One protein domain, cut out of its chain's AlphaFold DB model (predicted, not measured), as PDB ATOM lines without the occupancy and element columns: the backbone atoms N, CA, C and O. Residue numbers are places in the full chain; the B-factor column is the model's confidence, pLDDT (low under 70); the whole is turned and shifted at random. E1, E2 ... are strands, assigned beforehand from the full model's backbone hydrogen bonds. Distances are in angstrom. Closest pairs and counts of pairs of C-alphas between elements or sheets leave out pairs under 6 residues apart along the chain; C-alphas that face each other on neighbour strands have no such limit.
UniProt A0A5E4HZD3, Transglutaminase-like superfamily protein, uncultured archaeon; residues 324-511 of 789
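Overview. This is residues 324 to 511 of the 789 residues of the protein "Transglutaminase-like superfamily protein" of uncultured archaeon (UniProt A0A5E4HZD3). Four sheets are stacked face to face in turn, in two halves: E1 to E6 make one half, a strongly twisted four-strand sheet over the pair E1 and E4, and E7 to E14 the other, a curled five-strand sheet facing a three-strand sheet. The pair E1 and E4 lies inside the stack, its strands at 56 degrees to those of the five-strand sheet. The printed part has 188 residues, with fourteen named strands, E1 to E14 along the chain, and no named helix: all strand. The sheets run E8 E14 E13 E10 E11, mixed, and E3 E2 E5 E6, E7 E9 E12 and E1 E4, antiparallel. The whole is compact, with a radius of gyration of the C-alphas of 17.4 A, and flat, spanning 52 by 45 by 23 A.

Arrangement. Begin with the largest sheet: E8 at residues 438 to 440, E14 at 503 to 510, E13 at 489 to 497, E10 at 459 to 464 and E11 at 467 to 472. Look within hydrogen-bond range at N 439 and O 508, 2.9 A, between parallel E8 and E14; N 493 and O 505, 2.9 A, in the hairpin E13 and E14; N 463 and O 494, 2.9 A, between antiparallel E13 and E10; and N 462 and O 469, 2.9 A, in the hairpin E10 and E11. Facing this sheet, find E7 at 431 to 434, E9 at 445 to 450 and E12 at 478 to 483, with N 433 and O 448, and N 447 and O 481, each 2.9 A apart. The closest C-alphas of E7 and E14 are those of Ala 432 and Val 503, 6.8 A apart. The largest sheet also faces E1 at 334 to 343 and E4 at 379 to 388, where N 339 and O 383 are 2.8 A apart. The closest C-alphas of E4 and E10 are those of Tyr 382 and Glu 464, 6.8 A apart. That pair of strands faces E3 at 370 to 374, E2 at 348 to 354, E5 at 399 to 407 and E6 at 411 to 419; the closest C-alphas of E3 and E4, those of Leu 373 and Leu 383, are 6.8 A apart. Here look at N 351 and O 371, 2.9 A, in the hairpin E2 and E3; N 352 and O 406, 2.9 A, between E2 and E5; and N 401 and O 417, 2.8 A, in the hairpin E5 and E6.

Along the chain. Find C-alpha 334 at (46.643, -38.389, -54.856); from there E1 runs 28.6 A to C-alpha 343. E4 measures 29.4 A and E13 26.7 A from first to last C-alpha. E14 ends at C-alpha 510, (39.695, -64.709, -39.731).

Size, cuts and confidence. The printed part has no cut; its farthest C-alphas, those of His 396 and Ser 511, are 54.1 A apart. The long links are E2 to E3 and E6 to E7. Look for pLDDT under 70 at residues 408 to 412, 422 to 426, 475 to 476 and 511.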
ATOM      1  N   SER A 324      42.326 -33.432 -44.689       92.50
ATOM      2  CA  SER A 324      43.058 -33.818 -45.895       92.50
ATOM      3  C   SER A 324      44.537 -34.020 -45.560       92.50
ATOM      4  O   SER A 324      45.054 -33.441 -44.603       92.50
ATOM      5  N   SER A 325      45.235 -34.846 -46.342       92.38
ATOM      6  CA  SER A 325      46.685 -35.024 -46.200       92.38
ATOM      7  C   SER A 325      47.447 -33.811 -46.737       92.38
ATOM      8  O   SER A 325      48.473 -33.432 -46.184       92.38
ATOM      9  N   SER A 326      46.916 -33.168 -47.777       88.94
ATOM     10  CA  SER A 326      47.389 -31.891 -48.308       88.94
ATOM     11  C   SER A 326      46.209 -31.077 -48.826       88.94
ATOM     12  O   SER A 326      45.287 -31.633 -49.417       88.94
ATOM     13  N   ASP A 327      46.281 -29.753 -48.687       88.94
ATOM     14  CA  ASP A 327      45.366 -28.805 -49.338       88.94
ATOM     15  C   ASP A 327      45.842 -28.407 -50.752       88.94
ATOM     16  O   ASP A 327      45.217 -27.592 -51.434       88.94
ATOM     17  N   THR A 328      46.964 -28.966 -51.226       88.81
ATOM     18  CA  THR A 328      47.466 -28.785 -52.599       88.81
ATOM     19  C   THR A 328      48.073 -30.068 -53.174       88.81
ATOM     20  O   THR A 328      48.910 -30.713 -52.541       88.81
ATOM     21  N   ILE A 329      47.657 -30.426 -54.387       89.69
ATOM     22  CA  ILE A 329      47.987 -31.672 -55.091       89.69
ATOM     23  C   ILE A 329      48.572 -31.307 -56.473       89.69
ATOM     24  O   ILE A 329      48.070 -30.373 -57.100       89.69
ATOM     25  N   PRO A 330      49.619 -31.979 -56.985       88.56
ATOM     26  CA  PRO A 330      50.053 -31.806 -58.370       88.56
ATOM     27  C   PRO A 330      49.086 -32.508 -59.344       88.56
ATOM     28  O   PRO A 330      48.368 -33.425 -58.935       88.56
ATOM     29  N   PRO A 331      49.073 -32.154 -60.642       88.94
ATOM     30  CA  PRO A 331      48.366 -32.936 -61.656       88.94
ATOM     31  C   PRO A 331      48.815 -34.410 -61.634       88.94
ATOM     32  O   PRO A 331      50.003 -34.706 -61.749       88.94
ATOM     33  N   GLY A 332      47.876 -35.346 -61.472       88.00
ATOM     34  CA  GLY A 332      48.149 -36.783 -61.335       88.00
ATOM     35  C   GLY A 332      48.540 -37.250 -59.926       88.00
ATOM     36  O   GLY A 332      48.814 -38.435 -59.748       88.00
ATOM     37  N   GLY A 333      48.598 -36.356 -58.932       88.31
ATOM     38  CA  GLY A 333      48.846 -36.712 -57.530       88.31
ATOM     39  C   GLY A 333      47.580 -37.145 -56.787       88.31
ATOM     40  O   GLY A 333      46.459 -36.839 -57.207       88.31
ATOM     41  N   ARG A 334      47.755 -37.836 -55.651       91.56
ATOM     42  CA  ARG A 334      46.643 -38.389 -54.856       91.56
ATOM     43  C   ARG A 334      46.723 -37.982 -53.386       91.56
ATOM     44  O   ARG A 334      47.735 -38.210 -52.735       91.56
ATOM     45  N   ALA A 335      45.645 -37.427 -52.836       91.69
ATOM     46  CA  ALA A 335      45.539 -37.078 -51.417       91.69
ATOM     47  C   ALA A 335      44.608 -38.038 -50.667       91.69
ATOM     48  O   ALA A 335      43.668 -38.584 -51.242       91.69
ATOM     49  N   MET A 336      44.836 -38.212 -49.364       94.44
ATOM     50  CA  MET A 336      43.838 -38.813 -48.479       94.44
ATOM     51  C   MET A 336      42.929 -37.712 -47.937       94.44
ATOM     52  O   MET A 336      43.416 -36.678 -47.484       94.44
ATOM     53  N   VAL A 337      41.622 -37.947 -47.950       94.06
ATOM     54  CA  VAL A 337      40.597 -37.094 -47.341       94.06
ATOM     55  C   VAL A 337      39.840 -37.935 -46.322       94.06
ATOM     56  O   VAL A 337      39.424 -39.046 -46.645       94.06
ATOM     57  N   TRP A 338      39.669 -37.443 -45.095       93.44
ATOM     58  CA  TRP A 338      38.990 -38.195 -44.037       93.44
ATOM     59  C   TRP A 338      38.173 -37.323 -43.085       93.44
ATOM     60  O   TRP A 338      38.507 -36.172 -42.813       93.44
ATOM     61  N   LEU A 339      37.107 -37.906 -42.548       90.88
ATOM     62  CA  LEU A 339      36.233 -37.312 -41.550       90.88
ATOM     63  C   LEU A 339      36.273 -38.173 -40.278       90.88
ATOM     64  O   LEU A 339      35.773 -39.302 -40.297       90.88
ATOM     65  N   PRO A 340      36.862 -37.672 -39.176       90.38
ATOM     66  CA  PRO A 340      36.672 -38.252 -37.853       90.38
ATOM     67  C   PRO A 340      35.203 -38.110 -37.438       90.38
ATOM     68  O   PRO A 340      34.676 -36.998 -37.405       90.38
ATOM     69  N   TYR A 341      34.562 -39.225 -37.108       87.56
ATOM     70  CA  TYR A 341      33.176 -39.305 -36.660       87.56
ATOM     71  C   TYR A 341      33.142 -39.809 -35.204       87.56
ATOM     72  O   TYR A 341      33.217 -41.022 -34.970       87.56
ATOM     73  N   PRO A 342      33.119 -38.906 -34.204       86.50
ATOM     74  CA  PRO A 342      32.909 -39.278 -32.808       86.50
ATOM     75  C   PRO A 342      31.429 -39.620 -32.592       86.50
ATOM     76  O   PRO A 342      30.574 -38.780 -32.851       86.50
ATOM     77  N   SER A 343      31.122 -40.830 -32.114       84.69
ATOM     78  CA  SER A 343      29.732 -41.276 -31.928       84.69
ATOM     79  C   SER A 343      29.356 -41.446 -30.455       84.69
ATOM     80  O   SER A 343      30.099 -42.044 -29.668       84.69
ATOM     81  N   SER A 344      28.175 -40.948 -30.087       84.88
ATOM     82  CA  SER A 344      27.532 -41.158 -28.780       84.88
ATOM     83  C   SER A 344      26.516 -42.306 -28.789       84.88
ATOM     84  O   SER A 344      26.078 -42.738 -27.720       84.88
ATOM     85  N   ASP A 345      26.184 -42.831 -29.974       88.56
ATOM     86  CA  ASP A 345      25.249 -43.930 -30.198       88.56
ATOM     87  C   ASP A 345      25.829 -45.047 -31.085       88.56
ATOM     88  O   ASP A 345      26.918 -44.939 -31.658       88.56
ATOM     89  N   TYR A 346      25.097 -46.158 -31.153       91.88
ATOM     90  CA  TYR A 346      25.158 -47.104 -32.262       91.88
ATOM     91  C   TYR A 346      24.318 -46.549 -33.417       91.88
ATOM     92  O   TYR A 346      23.098 -46.450 -33.288       91.88
ATOM     93  N   SER A 347      24.948 -46.229 -34.546       90.69
ATOM     94  CA  SER A 347      24.274 -45.740 -35.754       90.69
ATOM     95  C   SER A 347      24.893 -46.299 -37.045       90.69
ATOM     96  O   SER A 347      26.095 -46.565 -37.117       90.69
ATOM     97  N   LEU A 348      24.071 -46.497 -38.082       92.06
ATOM     98  CA  LEU A 348      24.544 -46.639 -39.465       92.06
ATOM     99  C   LEU A 348      24.583 -45.248 -40.100       92.06
ATOM    100  O   LEU A 348      23.565 -44.565 -40.161       92.06
ATOM    101  N   VAL A 349      25.758 -44.828 -40.562       87.69
ATOM    102  CA  VAL A 349      25.982 -43.490 -41.118       87.69
ATOM    103  C   VAL A 349      26.322 -43.612 -42.596       87.69
ATOM    104  O   VAL A 349      27.343 -44.202 -42.954       87.69
ATOM    105  N   SER A 350      25.484 -43.029 -43.453       88.25
ATOM    106  CA  SER A 350      25.786 -42.835 -44.873       88.25
ATOM    107  C   SER A 350      26.400 -41.454 -45.094       88.25
ATOM    108  O   SER A 350      25.865 -40.448 -44.621       88.25
ATOM    109  N   ALA A 351      27.530 -41.407 -45.800       88.44
ATOM    110  CA  ALA A 351      28.274 -40.186 -46.090       88.44
ATOM    111  C   ALA A 351      28.751 -40.173 -47.546       88.44
ATOM    112  O   ALA A 351      29.415 -41.108 -47.996       88.44
ATOM    113  N   THR A 352      28.459 -39.101 -48.284       90.38
ATOM    114  CA  THR A 352      28.864 -38.935 -49.688       90.38
ATOM    115  C   THR A 352      29.766 -37.720 -49.854       90.38
ATOM    116  O   THR A 352      29.375 -36.598 -49.531       90.38
ATOM    117  N   LEU A 353      30.976 -37.949 -50.372       91.62
ATOM    118  CA  LEU A 353      31.947 -36.907 -50.696       91.62
ATOM    119  C   LEU A 353      31.653 -36.319 -52.086       91.62
ATOM    120  O   LEU A 353      31.846 -36.979 -53.107       91.62
ATOM    121  N   SER A 354      31.220 -35.063 -52.118       90.56
ATOM    122  CA  SER A 354      31.023 -34.277 -53.335       90.56
ATOM    123  C   SER A 354      32.329 -33.612 -53.771       90.56
ATOM    124  O   SER A 354      33.021 -32.976 -52.976       90.56
ATOM    125  N   SER A 355      32.633 -33.719 -55.065       92.06
ATOM    126  CA  SER A 355      33.753 -33.057 -55.745       92.06
ATOM    127  C   SER A 355      33.233 -31.896 -56.595       92.06
ATOM    128  O   SER A 355      32.161 -32.007 -57.195       92.06
ATOM    129  N   CYS A 356      33.965 -30.779 -56.667       90.19
ATOM    130  CA  CYS A 356      33.580 -29.663 -57.530       90.19
ATOM    131  C   CYS A 356      33.499 -30.123 -58.999       90.19
ATOM    132  O   CYS A 356      34.350 -30.882 -59.462       90.19
ATOM    133  N   ALA A 357      32.486 -29.678 -59.747       87.06
ATOM    134  CA  ALA A 357      32.196 -30.216 -61.077       87.06
ATOM    135  C   ALA A 357      32.106 -29.141 -62.168       87.06
ATOM    136  O   ALA A 357      31.529 -28.073 -61.972       87.06
ATOM    137  N   THR A 358      32.616 -29.463 -63.359       79.31
ATOM    138  CA  THR A 358      32.456 -28.665 -64.584       79.31
ATOM    139  C   THR A 358      31.530 -29.410 -65.541       79.31
ATOM    140  O   THR A 358      31.817 -30.539 -65.931       79.31
ATOM    141  N   ASN A 359      30.400 -28.801 -65.916       81.31
ATOM    142  CA  ASN A 359      29.357 -29.426 -66.750       81.31
ATOM    143  C   ASN A 359      28.901 -30.818 -66.244       81.31
ATOM    144  O   ASN A 359      28.614 -31.709 -67.040       81.31
ATOM    145  N   GLY A 360      28.872 -31.020 -64.921       78.81
ATOM    146  CA  GLY A 360      28.517 -32.294 -64.282       78.81
ATOM    147  C   GLY A 360      29.641 -33.337 -64.211       78.81
ATOM    148  O   GLY A 360      29.453 -34.369 -63.579       78.81
ATOM    149  N   THR A 361      30.813 -33.080 -64.801       82.19
ATOM    150  CA  THR A 361      32.006 -33.926 -64.613       82.19
ATOM    151  C   THR A 361      32.785 -33.433 -63.387       82.19
ATOM    152  O   THR A 361      33.147 -32.252 -63.377       82.19
ATOM    153  N   PRO A 362      33.045 -34.265 -62.360       88.38
ATOM    154  CA  PRO A 362      33.856 -33.863 -61.211       88.38
ATOM    155  C   PRO A 362      35.301 -33.573 -61.640       88.38
ATOM    156  O   PRO A 362      35.832 -34.228 -62.536       88.38
ATOM    157  N   LEU A 363      35.935 -32.578 -61.016       90.75
ATOM    158  CA  LEU A 363      37.327 -32.214 -61.286       90.75
ATOM    159  C   LEU A 363      38.295 -33.177 -60.600       90.75
ATOM    160  O   LEU A 363      39.252 -33.611 -61.228       90.75
ATOM    161  N   LEU A 364      38.059 -33.490 -59.325       93.06
ATOM    162  CA  LEU A 364      38.821 -34.496 -58.585       93.06
ATOM    163  C   LEU A 364      38.042 -35.810 -58.586       93.06
ATOM    164  O   LEU A 364      36.847 -35.802 -58.265       93.06
ATOM    165  N   ASP A 365      38.704 -36.918 -58.908       92.62
ATOM    166  CA  ASP A 365      38.120 -38.250 -58.747       92.62
ATOM    167  C   ASP A 365      38.151 -38.642 -57.260       92.62
ATOM    168  O   ASP A 365      39.109 -38.349 -56.548       92.62
ATOM    169  N   THR A 366      37.086 -39.286 -56.787       90.06
ATOM    170  CA  THR A 366      36.920 -39.772 -55.402       90.06
ATOM    171  C   THR A 366      36.690 -41.291 -55.351       90.06
ATOM    172  O   THR A 366      36.450 -41.858 -54.280       90.06
ATOM    173  N   GLY A 367      36.746 -41.960 -56.512       88.00
ATOM    174  CA  GLY A 367      36.320 -43.341 -56.698       88.00
ATOM    175  C   GLY A 367      34.830 -43.491 -56.391       88.00
ATOM    176  O   GLY A 367      33.994 -42.721 -56.863       88.00
ATOM    177  N   SER A 368      34.484 -44.468 -55.553       86.56
ATOM    178  CA  SER A 368      33.163 -44.498 -54.921       86.56
ATOM    179  C   SER A 368      33.047 -43.313 -53.952       86.56
ATOM    180  O   SER A 368      33.694 -43.321 -52.903       86.56
ATOM    181  N   SER A 369      32.226 -42.318 -54.280       87.69
ATOM    182  CA  SER A 369      32.003 -41.115 -53.463       87.69
ATOM    183  C   SER A 369      31.230 -41.393 -52.171       87.69
ATOM    184  O   SER A 369      31.488 -40.750 -51.155       87.69
ATOM    185  N   SER A 370      30.320 -42.368 -52.169       90.81
ATOM    186  CA  SER A 370      29.562 -42.773 -50.979       90.81
ATOM    187  C   SER A 370      30.315 -43.796 -50.120       90.81
ATOM    188  O   SER A 370      31.032 -44.671 -50.619       90.81
ATOM    189  N   ARG A 371      30.148 -43.688 -48.803       90.50
ATOM    190  CA  ARG A 371      30.652 -44.595 -47.766       90.50
ATOM    191  C   ARG A 371      29.539 -44.872 -46.765       90.50
ATOM    192  O   ARG A 371      28.763 -43.977 -46.444       90.50
ATOM    193  N   LEU A 372      29.536 -46.089 -46.235       90.50
ATOM    194  CA  LEU A 372      28.796 -46.444 -45.031       90.50
ATOM    195  C   LEU A 372      29.795 -46.632 -43.889       90.50
ATOM    196  O   LEU A 372      30.891 -47.144 -44.115       90.50
ATOM    197  N   LEU A 373      29.400 -46.234 -42.684       89.69
ATOM    198  CA  LEU A 373      30.121 -46.459 -41.435       89.69
ATOM    199  C   LEU A 373      29.154 -47.073 -40.419       89.69
ATOM    200  O   LEU A 373      28.061 -46.545 -40.213       89.69
ATOM    201  N   VAL A 374      29.566 -48.154 -39.753       90.81
ATOM    202  CA  VAL A 374      28.854 -48.690 -38.584       90.81
ATOM    203  C   VAL A 374      29.510 -48.127 -37.326       90.81
ATOM    204  O   VAL A 374      30.579 -48.579 -36.912       90.81
ATOM    205  N   SER A 375      28.876 -47.126 -36.721       88.25
ATOM    206  CA  SER A 375      29.358 -46.504 -35.490       88.25
ATOM    207  C   SER A 375      29.015 -47.351 -34.251       88.25
ATOM    208  O   SER A 375      28.229 -48.304 -34.296       88.25
ATOM    209  N   ALA A 376      29.625 -46.995 -33.122       88.12
ATOM    210  CA  ALA A 376      29.251 -47.469 -31.794       88.12
ATOM    211  C   ALA A 376      29.608 -46.379 -30.761       88.12
ATOM    212  O   ALA A 376      30.486 -45.553 -31.035       88.12
ATOM    213  N   PRO A 377      28.968 -46.360 -29.581       88.94
ATOM    214  CA  PRO A 377      29.062 -45.245 -28.645       88.94
ATOM    215  C   PRO A 377      30.419 -45.176 -27.931       88.94
ATOM    216  O   PRO A 377      30.994 -46.196 -27.553       88.94
ATOM    217  N   ASN A 378      30.875 -43.954 -27.643       87.19
ATOM    218  CA  ASN A 378      32.130 -43.632 -26.943       87.19
ATOM    219  C   ASN A 378      33.419 -43.984 -27.716       87.19
ATOM    220  O   ASN A 378      34.483 -44.120 -27.109       87.19
ATOM    221  N   GLN A 379      33.349 -44.088 -29.044       84.56
ATOM    222  CA  GLN A 379      34.519 -44.247 -29.912       84.56
ATOM    223  C   GLN A 379      34.454 -43.323 -31.136       84.56
ATOM    224  O   GLN A 379      33.378 -42.942 -31.600       84.56
ATOM    225  N   THR A 380      35.626 -42.976 -31.670       88.81
ATOM    226  CA  THR A 380      35.762 -42.247 -32.937       88.81
ATOM    227  C   THR A 380      36.041 -43.244 -34.049       88.81
ATOM    228  O   THR A 380      37.006 -44.001 -33.972       88.81
ATOM    229  N   SER A 381      35.204 -43.227 -35.082       90.38
ATOM    230  CA  SER A 381      35.431 -43.970 -36.326       90.38
ATOM    231  C   SER A 381      35.774 -42.997 -37.460       90.38
ATOM    232  O   SER A 381      35.668 -41.783 -37.287       90.38
ATOM    233  N   TYR A 382      36.225 -43.500 -38.606       91.12
ATOM    234  CA  TYR A 382      36.808 -42.678 -39.665       91.12
ATOM    235  C   TYR A 382      36.253 -43.053 -41.037       91.12
ATOM    236  O   TYR A 382      36.490 -44.143 -41.552       91.12
ATOM    237  N   LEU A 383      35.561 -42.101 -41.660       91.81
ATOM    238  CA  LEU A 383      35.170 -42.160 -43.067       91.81
ATOM    239  C   LEU A 383      36.306 -41.577 -43.914       91.81
ATOM    240  O   LEU A 383      36.813 -40.507 -43.578       91.81
ATOM    241  N   PHE A 384      36.725 -42.245 -44.994       93.12
ATOM    242  CA  PHE A 384      37.844 -41.765 -45.815       93.12
ATOM    243  C   PHE A 384      37.775 -42.132 -47.306       93.12
ATOM    244  O   PHE A 384      37.153 -43.114 -47.737       93.12
ATOM    245  N   TRP A 385      38.459 -41.306 -48.097       93.50
ATOM    246  CA  TRP A 385      38.505 -41.328 -49.553       93.50
ATOM    247  C   TRP A 385      39.921 -41.022 -50.043       93.50
ATOM    248  O   TRP A 385      40.551 -40.058 -49.605       93.50
ATOM    249  N   LEU A 386      40.397 -41.820 -50.998       93.25
ATOM    250  CA  LEU A 386      41.540 -41.456 -51.825       93.25
ATOM    251  C   LEU A 386      41.026 -40.539 -52.939       93.25
ATOM    252  O   LEU A 386      40.099 -40.917 -53.654       93.25
ATOM    253  N   VAL A 387      41.600 -39.344 -53.058       93.81
ATOM    254  CA  VAL A 387      41.165 -38.306 -54.001       93.81
ATOM    255  C   VAL A 387      42.285 -38.026 -54.998       93.81
ATOM    256  O   VAL A 387      43.399 -37.694 -54.590       93.81
ATOM    257  N   GLU A 388      42.004 -38.165 -56.293       92.94
ATOM    258  CA  GLU A 388      42.988 -38.052 -57.378       92.94
ATOM    259  C   GLU A 388      42.760 -36.789 -58.217       92.94
ATOM    260  O   GLU A 388      41.640 -36.485 -58.637       92.94
ATOM    261  N   ALA A 389      43.838 -36.043 -58.467       91.31
ATOM    262  CA  ALA A 389      43.825 -34.872 -59.336       91.31
ATOM    263  C   ALA A 389      44.161 -35.273 -60.787       91.31
ATOM    264  O   ALA A 389      45.158 -35.959 -61.007       91.31
ATOM    265  N   PRO A 390      43.410 -34.830 -61.811       90.44
ATOM    266  CA  PRO A 390      43.630 -35.275 -63.182       90.44
ATOM    267  C   PRO A 390      44.957 -34.752 -63.751       90.44
ATOM    268  O   PRO A 390      45.252 -33.559 -63.717       90.44
ATOM    269  N   ALA A 391      45.745 -35.651 -64.344       88.62
ATOM    270  CA  ALA A 391      47.080 -35.348 -64.876       88.62
ATOM    271  C   ALA A 391      47.102 -34.444 -66.131       88.62
ATOM    272  O   ALA A 391      48.167 -34.006 -66.551       88.62
ATOM    273  N   GLY A 392      45.945 -34.193 -66.754       85.06
ATOM    274  CA  GLY A 392      45.813 -33.462 -68.023       85.06
ATOM    275  C   GLY A 392      45.419 -31.985 -67.902       85.06
ATOM    276  O   GLY A 392      44.861 -31.443 -68.854       85.06
ATOM    277  N   LEU A 393      45.624 -31.363 -66.740       86.00
ATOM    278  CA  LEU A 393      45.309 -29.949 -66.501       86.00
ATOM    279  C   LEU A 393      46.365 -29.006 -67.104       86.00
ATOM    280  O   LEU A 393      47.489 -29.415 -67.390       86.00
ATOM    281  N   ASP A 394      46.003 -27.734 -67.302       84.94
ATOM    282  CA  ASP A 394      46.923 -26.716 -67.818       84.94
ATOM    283  C   ASP A 394      47.814 -26.191 -66.669       84.94
ATOM    284  O   ASP A 394      47.287 -25.594 -65.724       84.94
ATOM    285  N   PRO A 395      49.151 -26.376 -66.720       80.12
ATOM    286  CA  PRO A 395      50.054 -26.025 -65.620       80.12
ATOM    287  C   PRO A 395      50.167 -24.516 -65.351       80.12
ATOM    288  O   PRO A 395      50.755 -24.118 -64.350       80.12
ATOM    289  N   HIS A 396      49.602 -23.654 -66.207       83.94
ATOM    290  CA  HIS A 396      49.564 -22.205 -65.976       83.94
ATOM    291  C   HIS A 396      48.450 -21.762 -65.007       83.94
ATOM    292  O   HIS A 396      48.348 -20.569 -64.710       83.94
ATOM    293  N   TYR A 397      47.606 -22.685 -64.530       87.31
ATOM    294  CA  TYR A 397      46.460 -22.397 -63.668       87.31
ATOM    295  C   TYR A 397      46.528 -23.146 -62.334       87.31
ATOM    296  O   TYR A 397      46.909 -24.313 -62.270       87.31
ATOM    297  N   VAL A 398      46.066 -22.480 -61.271       89.38
ATOM    298  CA  VAL A 398      45.749 -23.117 -59.989       89.38
ATOM    299  C   VAL A 398      44.245 -23.367 -59.939       89.38
ATOM    300  O   VAL A 398      43.447 -22.435 -60.051       89.38
ATOM    301  N   TYR A 399      43.852 -24.628 -59.775       90.62
ATOM    302  CA  TYR A 399      42.454 -25.048 -59.764       90.62
ATOM    303  C   TYR A 399      41.986 -25.262 -58.323       90.62
ATOM    304  O   TYR A 399      42.314 -26.276 -57.709       90.62
ATOM    305  N   HIS A 400      41.217 -24.324 -57.775       92.06
ATOM    306  CA  HIS A 400      40.643 -24.447 -56.433       92.06
ATOM    307  C   HIS A 400      39.318 -25.219 -56.477       92.06
ATOM    308  O   HIS A 400      38.346 -24.760 -57.076       92.06
ATOM    309  N   CYS A 401      39.280 -26.381 -55.828       92.31
ATOM    310  CA  CYS A 401      38.146 -27.295 -55.810       92.31
ATOM    311  C   CYS A 401      37.571 -27.433 -54.391       92.31
ATOM    312  O   CYS A 401      38.183 -28.101 -53.552       92.31
ATOM    313  N   PRO A 402      36.415 -26.819 -54.082       91.56
ATOM    314  CA  PRO A 402      35.693 -27.137 -52.858       91.56
ATOM    315  C   PRO A 402      35.182 -28.582 -52.911       91.56
ATOM    316  O   PRO A 402      34.570 -28.997 -53.896       91.56
ATOM    317  N   ILE A 403      35.423 -29.322 -51.833       90.81
ATOM    318  CA  ILE A 403      34.857 -30.640 -51.553       90.81
ATOM    319  C   ILE A 403      33.982 -30.554 -50.297       90.81
ATOM    320  O   ILE A 403      34.351 -29.896 -49.321       90.81
ATOM    321  N   SER A 404      32.820 -31.202 -50.314       87.25
ATOM    322  CA  SER A 404      31.875 -31.260 -49.187       87.25
ATOM    323  C   SER A 404      31.503 -32.705 -48.882       87.25
ATOM    324  O   SER A 404      31.476 -33.539 -49.785       87.25
ATOM    325  N   ILE A 405      31.213 -33.014 -47.618       85.25
ATOM    326  CA  ILE A 405      30.592 -34.289 -47.248       85.25
ATOM    327  C   ILE A 405      29.162 -34.006 -46.836       85.25
ATOM    328  O   ILE A 405      28.932 -33.236 -45.904       85.25
ATOM    329  N   HIS A 406      28.243 -34.692 -47.502       82.81
ATOM    330  CA  HIS A 406      26.848 -34.771 -47.104       82.81
ATOM    331  C   HIS A 406      26.659 -36.069 -46.327       82.81
ATOM    332  O   HIS A 406      26.946 -37.149 -46.855       82.81
ATOM    333  N   THR A 407      26.210 -35.976 -45.077       71.62
ATOM    334  CA  THR A 407      25.681 -37.126 -44.330       71.62
ATOM    335  C   THR A 407      24.176 -36.943 -44.169       71.62
ATOM    336  O   THR A 407      23.697 -35.813 -44.195       71.62
ATOM    337  N   GLY A 408      23.421 -38.029 -43.981       63.16
ATOM    338  CA  GLY A 408      21.961 -37.939 -43.795       63.16
ATOM    339  C   GLY A 408      21.518 -37.125 -42.566       63.16
ATOM    340  O   GLY A 408      20.353 -36.759 -42.471       63.16
ATOM    341  N   LEU A 409      22.446 -36.829 -41.648       60.19
ATOM    342  CA  LEU A 409      22.216 -36.062 -40.422       60.19
ATOM    343  C   LEU A 409      22.698 -34.605 -40.553       60.19
ATOM    344  O   LEU A 409      21.977 -33.680 -40.187       60.19
ATOM    345  N   ALA A 410      23.908 -34.401 -41.085       61.84
ATOM    346  CA  ALA A 410      24.565 -33.095 -41.161       61.84
ATOM    347  C   ALA A 410      25.556 -32.972 -42.336       61.84
ATOM    348  O   ALA A 410      26.260 -33.926 -42.690       61.84
ATOM    349  N   ASP A 411      25.675 -31.761 -42.884       68.75
ATOM    350  CA  ASP A 411      26.701 -31.389 -43.864       68.75
ATOM    351  C   ASP A 411      27.980 -30.919 -43.153       68.75
ATOM    352  O   ASP A 411      27.959 -29.964 -42.374       68.75
ATOM    353  N   ALA A 412      29.121 -31.540 -43.462       68.12
ATOM    354  CA  ALA A 412      30.410 -31.075 -42.953       68.12
ATOM    355  C   ALA A 412      30.869 -29.808 -43.711       68.12
ATOM    356  O   ALA A 412      30.741 -29.760 -44.942       68.12
ATOM    357  N   PRO A 413      31.475 -28.802 -43.042       73.50
ATOM    358  CA  PRO A 413      31.972 -27.596 -43.698       73.50
ATOM    359  C   PRO A 413      32.934 -27.915 -44.848       73.50
ATOM    360  O   PRO A 413      33.913 -28.645 -44.674       73.50
ATOM    361  N   ALA A 414      32.657 -27.349 -46.025       79.62
ATOM    362  CA  ALA A 414      33.418 -27.637 -47.235       79.62
ATOM    363  C   ALA A 414      34.898 -27.230 -47.102       79.62
ATOM    364  O   ALA A 414      35.222 -26.114 -46.686       79.62
ATOM    365  N   ARG A 415      35.801 -28.121 -47.521       85.44
ATOM    366  CA  ARG A 415      37.253 -27.890 -47.557       85.44
ATOM    367  C   ARG A 415      37.693 -27.668 -48.999       85.44
ATOM    368  O   ARG A 415      37.176 -28.310 -49.901       85.44
ATOM    369  N   THR A 416      38.634 -26.760 -49.247       89.88
ATOM    370  CA  THR A 416      39.119 -26.492 -50.614       89.88
ATOM    371  C   THR A 416      40.453 -27.185 -50.852       89.88
ATOM    372  O   THR A 416      41.449 -26.824 -50.232       89.88
ATOM    373  N   LEU A 417      40.476 -28.143 -51.778       90.94
ATOM    374  CA  LEU A 417      41.704 -28.736 -52.305       90.94
ATOM    375  C   LEU A 417      42.126 -27.978 -53.564       90.94
ATOM    376  O   LEU A 417      41.292 -27.665 -54.408       90.94
ATOM    377  N   SER A 418      43.414 -27.681 -53.708       90.38
ATOM    378  CA  SER A 418      43.942 -26.964 -54.877       90.38
ATOM    379  C   SER A 418      44.779 -27.887 -55.759       90.38
ATOM    380  O   SER A 418      45.580 -28.659 -55.238       90.38
ATOM    381  N   VAL A 419      44.658 -27.789 -57.084       88.69
ATOM    382  CA  VAL A 419      45.583 -28.452 -58.021       88.69
ATOM    383  C   VAL A 419      46.525 -27.415 -58.629       88.69
ATOM    384  O   VAL A 419      46.051 -26.410 -59.157       88.69
ATOM    385  N   SER A 420      47.841 -27.624 -58.515       85.94
ATOM    386  CA  SER A 420      48.880 -26.676 -58.957       85.94
ATOM    387  C   SER A 420      50.187 -27.386 -59.324       85.94
ATOM    388  O   SER A 420      50.613 -28.305 -58.625       85.94
ATOM    389  N   ASP A 421      50.856 -26.914 -60.379       77.56
ATOM    390  CA  ASP A 421      52.166 -27.416 -60.830       77.56
ATOM    391  C   ASP A 421      53.359 -26.770 -60.079       77.56
ATOM    392  O   ASP A 421      54.522 -27.119 -60.289       77.56
ATOM    393  N   GLU A 422      53.098 -25.856 -59.130       65.12
ATOM    394  CA  GLU A 422      54.132 -25.196 -58.307       65.12
ATOM    395  C   GLU A 422      54.899 -26.158 -57.373       65.12
ATOM    396  O   GLU A 422      55.945 -25.791 -56.836       65.12
ATOM    397  N   GLN A 423      54.427 -27.398 -57.188       58.03
ATOM    398  CA  GLN A 423      55.138 -28.455 -56.449       58.03
ATOM    399  C   GLN A 423      55.767 -29.514 -57.374       58.03
ATOM    400  O   GLN A 423      55.765 -30.700 -57.058       58.03
ATOM    401  N   THR A 424      56.366 -29.074 -58.483       48.44
ATOM    402  CA  THR A 424      56.980 -29.866 -59.577       48.44
ATOM    403  C   THR A 424      58.160 -30.783 -59.197       48.44
ATOM    404  O   THR A 424      58.811 -31.365 -60.066       48.44
ATOM    405  N   GLY A 425      58.470 -30.946 -57.909       58.75
ATOM    406  CA  GLY A 425      59.372 -32.004 -57.450       58.75
ATOM    407  C   GLY A 425      58.665 -33.360 -57.478       58.75
ATOM    408  O   GLY A 425      57.482 -33.441 -57.148       58.75
ATOM    409  N   GLN A 426      59.378 -34.444 -57.814       64.62
ATOM    410  CA  GLN A 426      58.822 -35.790 -57.635       64.62
ATOM    411  C   GLN A 426      58.369 -35.959 -56.181       64.62
ATOM    412  O   GLN A 426      59.170 -35.841 -55.253       64.62
ATOM    413  N   TRP A 427      57.073 -36.210 -56.001       77.00
ATOM    414  CA  TRP A 427      56.465 -36.353 -54.687       77.00
ATOM    415  C   TRP A 427      57.168 -37.468 -53.895       77.00
ATOM    416  O   TRP A 427      57.298 -38.579 -54.420       77.00
ATOM    417  N   PRO A 428      57.645 -37.200 -52.665       82.94
ATOM    418  CA  PRO A 428      58.475 -38.142 -51.925       82.94
ATOM    419  C   PRO A 428      57.655 -39.370 -51.527       82.94
ATOM    420  O   PRO A 428      56.680 -39.271 -50.787       82.94
ATOM    421  N   GLN A 429      58.049 -40.535 -52.033       85.94
ATOM    422  CA  GLN A 429      57.313 -41.780 -51.827       85.94
ATOM    423  C   GLN A 429      57.792 -42.473 -50.550       85.94
ATOM    424  O   GLN A 429      58.932 -42.937 -50.473       85.94
ATOM    425  N   LEU A 430      56.912 -42.566 -49.551       90.50
ATOM    426  CA  LEU A 430      57.097 -43.505 -48.447       90.50
ATOM    427  C   LEU A 430      56.805 -44.934 -48.917       90.50
ATOM    428  O   LEU A 430      56.119 -45.158 -49.911       90.50
ATOM    429  N   THR A 431      57.327 -45.920 -48.195       91.12
ATOM    430  CA  THR A 431      57.048 -47.339 -48.460       91.12
ATOM    431  C   THR A 431      56.632 -48.019 -47.167       91.12
ATOM    432  O   THR A 431      57.250 -47.793 -46.130       91.12
ATOM    433  N   ALA A 432      55.578 -48.832 -47.213       93.38
ATOM    434  CA  ALA A 432      55.009 -49.473 -46.033       93.38
ATOM    435  C   ALA A 432      54.773 -50.973 -46.269       93.38
ATOM    436  O   ALA A 432      54.513 -51.392 -47.397       93.38
ATOM    437  N   ALA A 433      54.869 -51.780 -45.211       90.62
ATOM    438  CA  ALA A 433      54.664 -53.225 -45.265       90.62
ATOM    439  C   ALA A 433      54.023 -53.764 -43.977       90.62
ATOM    440  O   ALA A 433      54.422 -53.408 -42.867       90.62
ATOM    441  N   LEU A 434      53.056 -54.670 -44.135       90.00
ATOM    442  CA  LEU A 434      52.435 -55.425 -43.043       90.00
ATOM    443  C   LEU A 434      53.381 -56.530 -42.552       90.00
ATOM    444  O   LEU A 434      54.028 -57.196 -43.361       90.00
ATOM    445  N   GLN A 435      53.389 -56.813 -41.248       86.38
ATOM    446  CA  GLN A 435      54.054 -58.005 -40.712       86.38
ATOM    447  C   GLN A 435      53.358 -59.296 -41.177       86.38
ATOM    448  O   GLN A 435      54.013 -60.320 -41.372       86.38
ATOM    449  N   ARG A 436      52.026 -59.265 -41.331       83.94
ATOM    450  CA  ARG A 436      51.208 -60.406 -41.771       83.94
ATOM    451  C   ARG A 436      50.071 -59.941 -42.673       83.94
ATOM    452  O   ARG A 436      49.396 -58.969 -42.349       83.94
ATOM    453  N   SER A 437      49.800 -60.674 -43.750       84.31
ATOM    454  CA  SER A 437      48.606 -60.472 -44.587       84.31
ATOM    455  C   SER A 437      47.340 -61.111 -44.004       84.31
ATOM    456  O   SER A 437      46.240 -60.736 -44.395       84.31
ATOM    457  N   ALA A 438      47.472 -62.045 -43.055       81.94
ATOM    458  CA  ALA A 438      46.351 -62.702 -42.388       81.94
ATOM    459  C   ALA A 438      46.589 -62.851 -40.875       81.94
ATOM    460  O   ALA A 438      47.702 -63.153 -40.435       81.94
ATOM    461  N   LEU A 439      45.527 -62.663 -40.089       81.75
ATOM    462  CA  LEU A 439      45.499 -62.779 -38.633       81.75
ATOM    463  C   LEU A 439      44.277 -63.585 -38.177       81.75
ATOM    464  O   LEU A 439      43.258 -63.645 -38.865       81.75
ATOM    465  N   SER A 440      44.369 -64.168 -36.984       76.44
ATOM    466  CA  SER A 440      43.201 -64.597 -36.210       76.44
ATOM    467  C   SER A 440      42.594 -63.401 -35.472       76.44
ATOM    468  O   SER A 440      43.315 -62.457 -35.136       76.44
ATOM    469  N   ALA A 441      41.295 -63.460 -35.169       73.44
ATOM    470  CA  ALA A 441      40.625 -62.511 -34.282       73.44
ATOM    471  C   ALA A 441      41.428 -62.278 -32.981       73.44
ATOM    472  O   ALA A 441      41.935 -63.223 -32.377       73.44
ATOM    473  N   GLY A 442      41.580 -61.013 -32.574       75.38
ATOM    474  CA  GLY A 442      42.375 -60.617 -31.402       75.38
ATOM    475  C   GLY A 442      43.902 -60.623 -31.586       75.38
ATOM    476  O   GLY A 442      44.621 -60.217 -30.675       75.38
ATOM    477  N   GLY A 443      44.432 -61.045 -32.740       77.38
ATOM    478  CA  GLY A 443      45.867 -60.970 -33.030       77.38
ATOM    479  C   GLY A 443      46.368 -59.529 -33.208       77.38
ATOM    480  O   GLY A 443      45.679 -58.700 -33.792       77.38
ATOM    481  N   ARG A 444      47.591 -59.227 -32.753       86.56
ATOM    482  CA  ARG A 444      48.247 -57.927 -33.010       86.56
ATOM    483  C   ARG A 444      48.853 -57.882 -34.416       86.56
ATOM    484  O   ARG A 444      49.439 -58.867 -34.868       86.56
ATOM    485  N   GLN A 445      48.746 -56.728 -35.067       89.81
ATOM    486  CA  GLN A 445      49.351 -56.401 -36.360       89.81
ATOM    487  C   GLN A 445      50.488 -55.391 -36.163       89.81
ATOM    488  O   GLN A 445      50.424 -54.541 -35.274       89.81
ATOM    489  N   ARG A 446      51.509 -55.459 -37.024       92.88
ATOM    490  CA  ARG A 446      52.585 -54.461 -37.113       92.88
ATOM    491  C   ARG A 446      52.726 -53.952 -38.540       92.88
ATOM    492  O   ARG A 446      52.610 -54.734 -39.484       92.88
ATOM    493  N   VAL A 447      52.989 -52.658 -38.687       93.75
ATOM    494  CA  VAL A 447      53.245 -51.998 -39.972       93.75
ATOM    495  C   VAL A 447      54.582 -51.280 -39.898       93.75
ATOM    496  O   VAL A 447      54.775 -50.387 -39.075       93.75
ATOM    497  N   TYR A 448      55.491 -51.674 -40.782       92.94
ATOM    498  CA  TYR A 448      56.802 -51.062 -40.949       92.94
ATOM    499  C   TYR A 448      56.711 -50.009 -42.045       92.94
ATOM    500  O   TYR A 448      56.267 -50.325 -43.149       92.94
ATOM    501  N   VAL A 449      57.136 -48.778 -41.761       94.50
ATOM    502  CA  VAL A 449      57.147 -47.675 -42.729       94.50
ATOM    503  C   VAL A 449      58.563 -47.133 -42.867       94.50
ATOM    504  O   VAL A 449      59.180 -46.724 -41.887       94.50
ATOM    505  N   ASN A 450      59.070 -47.120 -44.094       91.75
ATOM    506  CA  ASN A 450      60.315 -46.480 -44.489       91.75
ATOM    507  C   ASN A 450      59.980 -45.101 -45.081       91.75
ATOM    508  O   ASN A 450      59.207 -44.995 -46.039       91.75
ATOM    509  N   VAL A 451      60.528 -44.054 -44.467       91.44
ATOM    510  CA  VAL A 451      60.151 -42.652 -44.673       91.44
ATOM    511  C   VAL A 451      61.332 -41.900 -45.299       91.44
ATOM    512  O   VAL A 451      62.401 -41.846 -44.687       91.44
ATOM    513  N   PRO A 452      61.172 -41.320 -46.502       89.12
ATOM    514  CA  PRO A 452      62.260 -40.645 -47.201       89.12
ATOM    515  C   PRO A 452      62.683 -39.345 -46.479       89.12
ATOM    516  O   PRO A 452      61.843 -38.711 -45.828       89.12
ATOM    517  N   PRO A 453      63.956 -38.906 -46.585       87.62
ATOM    518  CA  PRO A 453      64.475 -37.736 -45.862       87.62
ATOM    519  C   PRO A 453      63.686 -36.437 -46.088       87.62
ATOM    520  O   PRO A 453      63.589 -35.606 -45.188       87.62
ATOM    521  N   GLU A 454      63.068 -36.278 -47.258       86.75
ATOM    522  CA  GLU A 454      62.220 -35.146 -47.651       86.75
ATOM    523  C   GLU A 454      60.915 -35.038 -46.833       86.75
ATOM    524  O   GLU A 454      60.250 -33.997 -46.868       86.75
ATOM    525  N   LEU A 455      60.558 -36.104 -46.103       86.94
ATOM    526  CA  LEU A 455      59.450 -36.191 -45.145       86.94
ATOM    527  C   LEU A 455      59.928 -36.297 -43.681       86.94
ATOM    528  O   LEU A 455      59.107 -36.449 -42.778       86.94
ATOM    529  N   SER A 456      61.233 -36.180 -43.402       86.44
ATOM    530  CA  SER A 456      61.750 -36.140 -42.025       86.44
ATOM    531  C   SER A 456      61.103 -34.993 -41.237       86.44
ATOM    532  O   SER A 456      61.092 -33.846 -41.684       86.44
ATOM    533  N   GLY A 457      60.578 -35.287 -40.045       86.19
ATOM    534  CA  GLY A 457      59.843 -34.318 -39.226       86.19
ATOM    535  C   GLY A 457      58.418 -33.992 -39.700       86.19
ATOM    536  O   GLY A 457      57.758 -33.180 -39.056       86.19
ATOM    537  N   GLN A 458      57.922 -34.604 -40.781       88.75
ATOM    538  CA  GLN A 458      56.493 -34.591 -41.120       88.75
ATOM    539  C   GLN A 458      55.753 -35.700 -40.349       88.75
ATOM    540  O   GLN A 458      56.356 -36.738 -40.042       88.75
ATOM    541  N   PRO A 459      54.452 -35.525 -40.055       92.88
ATOM    542  CA  PRO A 459      53.634 -36.612 -39.545       92.88
ATOM    543  C   PRO A 459      53.431 -37.677 -40.628       92.88
ATOM    544  O   PRO A 459      53.229 -37.373 -41.807       92.88
ATOM    545  N   VAL A 460      53.465 -38.936 -40.214       94.56
ATOM    546  CA  VAL A 460      53.039 -40.096 -40.991       94.56
ATOM    547  C   VAL A 460      51.815 -40.665 -40.294       94.56
ATOM    548  O   VAL A 460      51.852 -40.968 -39.101       94.56
ATOM    549  N   HIS A 461      50.728 -40.784 -41.043       96.25
ATOM    550  CA  HIS A 461      49.449 -41.290 -40.574       96.25
ATOM    551  C   HIS A 461      49.241 -42.726 -41.047       96.25
ATOM    552  O   HIS A 461      49.681 -43.112 -42.132       96.25
ATOM    553  N   LEU A 462      48.519 -43.485 -40.234       96.12
ATOM    554  CA  LEU A 462      48.036 -44.830 -40.502       96.12
ATOM    555  C   LEU A 462      46.531 -44.818 -40.207       96.12
ATOM    556  O   LEU A 462      46.137 -44.469 -39.094       96.12
ATOM    557  N   LEU A 463      45.702 -45.115 -41.213       95.00
ATOM    558  CA  LEU A 463      44.256 -44.874 -41.185       95.00
ATOM    559  C   LEU A 463      43.441 -46.088 -41.665       95.00
ATOM    560  O   LEU A 463      43.708 -46.646 -42.731       95.00
ATOM    561  N   GLU A 464      42.430 -46.442 -40.875       92.12
ATOM    562  CA  GLU A 464      41.439 -47.507 -41.056       92.12
ATOM    563  C   GLU A 464      40.091 -47.052 -40.453       92.12
ATOM    564  O   GLU A 464      40.050 -46.083 -39.697       92.12
ATOM    565  N   GLU A 465      38.989 -47.763 -40.722       86.38
ATOM    566  CA  GLU A 465      37.625 -47.353 -40.311       86.38
ATOM    567  C   GLU A 465      37.484 -47.122 -38.794       86.38
ATOM    568  O   GLU A 465      36.751 -46.238 -38.359       86.38
ATOM    569  N   GLN A 466      38.232 -47.874 -37.982       86.56
ATOM    570  CA  GLN A 466      38.221 -47.799 -36.514       86.56
ATOM    571  C   GLN A 466      39.602 -47.439 -35.928       86.56
ATOM    572  O   GLN A 466      39.865 -47.687 -34.753       86.56
ATOM    573  N   LEU A 467      40.520 -46.899 -36.741       91.06
ATOM    574  CA  LEU A 467      41.909 -46.672 -36.335       91.06
ATOM    575  C   LEU A 467      42.525 -45.461 -37.040       91.06
ATOM    576  O   LEU A 467      42.711 -45.473 -38.251       91.06
ATOM    577  N   HIS A 468      42.963 -44.465 -36.270       94.62
ATOM    578  CA  HIS A 468      43.871 -43.423 -36.755       94.62
ATOM    579  C   HIS A 468      45.073 -43.329 -35.817       94.62
ATOM    580  O   HIS A 468      44.938 -42.934 -34.660       94.62
ATOM    581  N   LEU A 469      46.248 -43.718 -36.310       95.06
ATOM    582  CA  LEU A 469      47.527 -43.514 -35.630       95.06
ATOM    583  C   LEU A 469      48.349 -42.471 -36.389       95.06
ATOM    584  O   LEU A 469      48.247 -42.341 -37.611       95.06
ATOM    585  N   GLN A 470      49.189 -41.742 -35.662       94.56
ATOM    586  CA  GLN A 470      50.085 -40.734 -36.215       94.56
ATOM    587  C   GLN A 470      51.407 -40.757 -35.452       94.56
ATOM    588  O   GLN A 470      51.411 -40.649 -34.231       94.56
ATOM    589  N   GLU A 471      52.518 -40.829 -36.180       92.94
ATOM    590  CA  GLU A 471      53.872 -40.718 -35.630       92.94
ATOM    591  C   GLU A 471      54.725 -39.785 -36.494       92.94
ATOM    592  O   GLU A 471      54.407 -39.533 -37.654       92.94
ATOM    593  N   THR A 472      55.807 -39.234 -35.942       91.50
ATOM    594  CA  THR A 472      56.688 -38.298 -36.669       91.50
ATOM    595  C   THR A 472      58.052 -38.926 -36.917       91.50
ATOM    596  O   THR A 472      58.753 -39.310 -35.983       91.50
ATOM    597  N   ALA A 473      58.452 -39.021 -38.186       80.62
ATOM    598  CA  ALA A 473      59.690 -39.691 -38.569       80.62
ATOM    599  C   ALA A 473      60.936 -38.904 -38.125       80.62
ATOM    600  O   ALA A 473      61.127 -37.744 -38.498       80.62
ATOM    601  N   GLY A 474      61.810 -39.565 -37.359       75.06
ATOM    602  CA  GLY A 474      63.150 -39.065 -37.054       75.06
ATOM    603  C   GLY A 474      64.099 -39.135 -38.265       75.06
ATOM    604  O   GLY A 474      63.812 -39.838 -39.235       75.06
ATOM    605  N   PRO A 475      65.273 -38.478 -38.202       67.06
ATOM    606  CA  PRO A 475      66.147 -38.247 -39.363       67.06
ATOM    607  C   PRO A 475      66.755 -39.503 -40.014       67.06
ATOM    608  O   PRO A 475      67.346 -39.394 -41.083       67.06
ATOM    609  N   ASN A 476      66.601 -40.685 -39.403       59.19
ATOM    610  CA  ASN A 476      67.049 -41.969 -39.955       59.19
ATOM    611  C   ASN A 476      65.899 -42.838 -40.521       59.19
ATOM    612  O   ASN A 476      66.104 -44.022 -40.773       59.19
ATOM    613  N   GLY A 477      64.712 -42.262 -40.755       74.56
ATOM    614  CA  GLY A 477      63.826 -42.708 -41.840       74.56
ATOM    615  C   GLY A 477      63.012 -43.995 -41.651       74.56
ATOM    616  O   GLY A 477      62.616 -44.589 -42.649       74.56
ATOM    617  N   SER A 478      62.710 -44.443 -40.429       82.94
ATOM    618  CA  SER A 478      61.786 -45.577 -40.235       82.94
ATOM    619  C   SER A 478      60.856 -45.423 -39.033       82.94
ATOM    620  O   SER A 478      61.267 -44.905 -37.995       82.94
ATOM    621  N   LEU A 479      59.633 -45.944 -39.167       91.62
ATOM    622  CA  LEU A 479      58.602 -46.041 -38.132       91.62
ATOM    623  C   LEU A 479      58.054 -47.480 -38.060       91.62
ATOM    624  O   LEU A 479      57.975 -48.173 -39.076       91.62
ATOM    625  N   GLU A 480      57.642 -47.911 -36.868       91.81
ATOM    626  CA  GLU A 480      56.875 -49.144 -36.649       91.81
ATOM    627  C   GLU A 480      55.600 -48.787 -35.880       91.81
ATOM    628  O   GLU A 480      55.669 -48.253 -34.776       91.81
ATOM    629  N   PHE A 481      54.444 -49.100 -36.460       92.94
ATOM    630  CA  PHE A 481      53.150 -48.999 -35.791       92.94
ATOM    631  C   PHE A 481      52.708 -50.396 -35.344       92.94
ATOM    632  O   PHE A 481      52.812 -51.348 -36.121       92.94
ATOM    633  N   GLU A 482      52.173 -50.533 -34.130       92.25
ATOM    634  CA  GLU A 482      51.567 -51.779 -33.641       92.25
ATOM    635  C   GLU A 482      50.135 -51.523 -33.162       92.25
ATOM    636  O   GLU A 482      49.895 -50.628 -32.353       92.25
ATOM    637  N   PHE A 483      49.191 -52.336 -33.633       91.69
ATOM    638  CA  PHE A 483      47.774 -52.228 -33.289       91.69
ATOM    639  C   PHE A 483      47.106 -53.607 -33.197       91.69
ATOM    640  O   PHE A 483      47.740 -54.647 -33.396       91.69
ATOM    641  N   GLN A 484      45.817 -53.625 -32.867       88.00
ATOM    642  CA  GLN A 484      44.979 -54.821 -32.852       88.00
ATOM    643  C   GLN A 484      43.730 -54.539 -33.706       88.00
ATOM    644  O   GLN A 484      43.008 -53.601 -33.377       88.00
ATOM    645  N   PRO A 485      43.483 -55.289 -34.796       83.94
ATOM    646  CA  PRO A 485      42.296 -55.122 -35.637       83.94
ATOM    647  C   PRO A 485      40.980 -55.312 -34.871       83.94
ATOM    648  O   PRO A 485      40.891 -56.192 -34.010       83.94
ATOM    649  N   GLY A 486      39.958 -54.518 -35.212       71.50
ATOM    650  CA  GLY A 486      38.659 -54.518 -34.525       71.50
ATOM    651  C   GLY A 486      37.707 -55.644 -34.950       71.50
ATOM    652  O   GLY A 486      37.201 -56.385 -34.105       71.50
ATOM    653  N   SER A 487      37.462 -55.795 -36.256       77.25
ATOM    654  CA  SER A 487      36.419 -56.680 -36.804       77.25
ATOM    655  C   SER A 487      36.956 -57.778 -37.735       77.25
ATOM    656  O   SER A 487      38.134 -57.800 -38.103       77.25
ATOM    657  N   LEU A 488      36.095 -58.741 -38.081       81.94
ATOM    658  CA  LEU A 488      36.408 -59.829 -39.012       81.94
ATOM    659  C   LEU A 488      36.360 -59.363 -40.481       81.94
ATOM    660  O   LEU A 488      35.709 -58.379 -40.828       81.94
ATOM    661  N   GLY A 489      36.995 -60.128 -41.372       81.75
ATOM    662  CA  GLY A 489      36.906 -59.932 -42.821       81.75
ATOM    663  C   GLY A 489      38.191 -59.411 -43.458       81.75
ATOM    664  O   GLY A 489      39.283 -59.829 -43.082       81.75
ATOM    665  N   THR A 490      38.055 -58.566 -44.482       87.00
ATOM    666  CA  THR A 490      39.173 -57.989 -45.250       87.00
ATOM    667  C   THR A 490      39.213 -56.486 -45.035       87.00
ATOM    668  O   THR A 490      38.232 -55.808 -45.329       87.00
ATOM    669  N   HIS A 491      40.356 -55.985 -44.580       88.44
ATOM    670  CA  HIS A 491      40.582 -54.587 -44.233       88.44
ATOM    671  C   HIS A 491      41.593 -53.959 -45.180       88.44
ATOM    672  O   HIS A 491      42.542 -54.622 -45.608       88.44
ATOM    673  N   THR A 492      41.401 -52.680 -45.504       91.12
ATOM    674  CA  THR A 492      42.366 -51.893 -46.281       91.12
ATOM    675  C   THR A 492      42.790 -50.678 -45.476       91.12
ATOM    676  O   THR A 492      42.005 -49.763 -45.242       91.12
ATOM    677  N   LEU A 493      44.053 -50.704 -45.074       93.25
ATOM    678  CA  LEU A 493      44.725 -49.693 -44.283       93.25
ATOM    679  C   LEU A 493      45.493 -48.740 -45.204       93.25
ATOM    680  O   LEU A 493      46.172 -49.195 -46.125       93.25
ATOM    681  N   TYR A 494      45.446 -47.438 -44.936       95.62
ATOM    682  CA  TYR A 494      46.209 -46.436 -45.684       95.62
ATOM    683  C   TYR A 494      47.332 -45.839 -44.837       95.62
ATOM    684  O   TYR A 494      47.105 -45.404 -43.712       95.62
ATOM    685  N   VAL A 495      48.538 -45.775 -45.407       95.75
ATOM    686  CA  VAL A 495      49.705 -45.098 -44.822       95.75
ATOM    687  C   VAL A 495      50.082 -43.906 -45.696       95.75
ATOM    688  O   VAL A 495      50.320 -44.072 -46.892       95.75
ATOM    689  N   PHE A 496      50.133 -42.704 -45.126       95.06
ATOM    690  CA  PHE A 496      50.376 -41.462 -45.871       95.06
ATOM    691  C   PHE A 496      51.076 -40.392 -45.021       95.06
ATOM    692  O   PHE A 496      51.205 -40.526 -43.807       95.06
ATOM    693  N   SER A 497      51.534 -39.315 -45.658       92.75
ATOM    694  CA  SER A 497      52.104 -38.129 -45.003       92.75
ATOM    695  C   SER A 497      51.529 -36.856 -45.642       92.75
ATOM    696  O   SER A 497      50.605 -36.936 -46.450       92.75
ATOM    697  N   THR A 498      52.055 -35.680 -45.294       87.44
ATOM    698  CA  THR A 498      51.577 -34.380 -45.807       87.44
ATOM    699  C   THR A 498      51.858 -34.157 -47.295       87.44
ATOM    700  O   THR A 498      51.259 -33.290 -47.925       87.44
ATOM    701  N   ARG A 499      52.785 -34.931 -47.868       83.81
ATOM    702  CA  ARG A 499      53.115 -35.013 -49.298       83.81
ATOM    703  C   ARG A 499      53.500 -36.458 -49.623       83.81
ATOM    704  O   ARG A 499      53.974 -37.169 -48.735       83.81
ATOM    705  N   GLY A 500      53.364 -36.851 -50.886       82.75
ATOM    706  CA  GLY A 500      53.527 -38.242 -51.310       82.75
ATOM    707  C   GLY A 500      52.185 -38.968 -51.388       82.75
ATOM    708  O   GLY A 500      51.241 -38.624 -50.678       82.75
ATOM    709  N   ASP A 501      52.104 -39.962 -52.269       85.69
ATOM    710  CA  ASP A 501      50.868 -40.712 -52.486       85.69
ATOM    711  C   ASP A 501      50.594 -41.682 -51.317       85.69
ATOM    712  O   ASP A 501      51.524 -42.336 -50.831       85.69
ATOM    713  N   PRO A 502      49.329 -41.852 -50.887       91.81
ATOM    714  CA  PRO A 502      48.958 -42.871 -49.912       91.81
ATOM    715  C   PRO A 502      49.259 -44.303 -50.383       91.81
ATOM    716  O   PRO A 502      48.853 -44.728 -51.467       91.81
ATOM    717  N   VAL A 503      49.912 -45.080 -49.517       92.44
ATOM    718  CA  VAL A 503      50.161 -46.514 -49.707       92.44
ATOM    719  C   VAL A 503      49.027 -47.310 -49.067       92.44
ATOM    720  O   VAL A 503      48.854 -47.282 -47.849       92.44
ATOM    721  N   ALA A 504      48.269 -48.039 -49.887       93.44
ATOM    722  CA  ALA A 504      47.237 -48.967 -49.431       93.44
ATOM    723  C   ALA A 504      47.837 -50.340 -49.073       93.44
ATOM    724  O   ALA A 504      48.648 -50.890 -49.821       93.44
ATOM    725  N   LEU A 505      47.408 -50.909 -47.947       93.00
ATOM    726  CA  LEU A 505      47.828 -52.207 -47.424       93.00
ATOM    727  C   LEU A 505      46.595 -53.039 -47.051       93.00
ATOM    728  O   LEU A 505      45.828 -52.656 -46.170       93.00
ATOM    729  N   THR A 506      46.415 -54.197 -47.684       92.81
ATOM    730  CA  THR A 506      45.262 -55.078 -47.435       92.81
ATOM    731  C   THR A 506      45.647 -56.261 -46.550       92.81
ATOM    732  O   THR A 506      46.643 -56.939 -46.813       92.81
ATOM    733  N   TYR A 507      44.843 -56.541 -45.525       90.06
ATOM    734  CA  TYR A 507      45.011 -57.699 -44.644       90.06
ATOM    735  C   TYR A 507      43.661 -58.333 -44.280       90.06
ATOM    736  O   TYR A 507      42.612 -57.713 -44.439       90.06
ATOM    737  N   THR A 508      43.667 -59.579 -43.799       87.81
ATOM    738  CA  THR A 508      42.441 -60.301 -43.417       87.81
ATOM    739  C   THR A 508      42.450 -60.753 -41.961       87.81
ATOM    740  O   THR A 508      43.460 -61.277 -41.487       87.81
ATOM    741  N   VAL A 509      41.309 -60.648 -41.282       85.44
ATOM    742  CA  VAL A 509      41.086 -61.159 -39.921       85.44
ATOM    743  C   VAL A 509      40.065 -62.290 -39.979       85.44
ATOM    744  O   VAL A 509      38.880 -62.071 -40.233       85.44
ATOM    745  N   GLY A 510      40.532 -63.516 -39.763       72.94
ATOM    746  CA  GLY A 510      39.695 -64.709 -39.731       72.94
ATOM    747  C   GLY A 510      39.252 -65.078 -38.315       72.94
ATOM    748  O   GLY A 510      39.999 -64.918 -37.350       72.94
ATOM    749  N   SER A 511      38.066 -65.672 -38.200       59.84
ATOM    750  CA  SER A 511      37.571 -66.309 -36.970       59.84
ATOM    751  C   SER A 511      38.374 -67.553 -36.555       59.84
ATOM    752  O   SER A 511      38.283 -67.991 -35.411       59.84
TER     753      SER A 511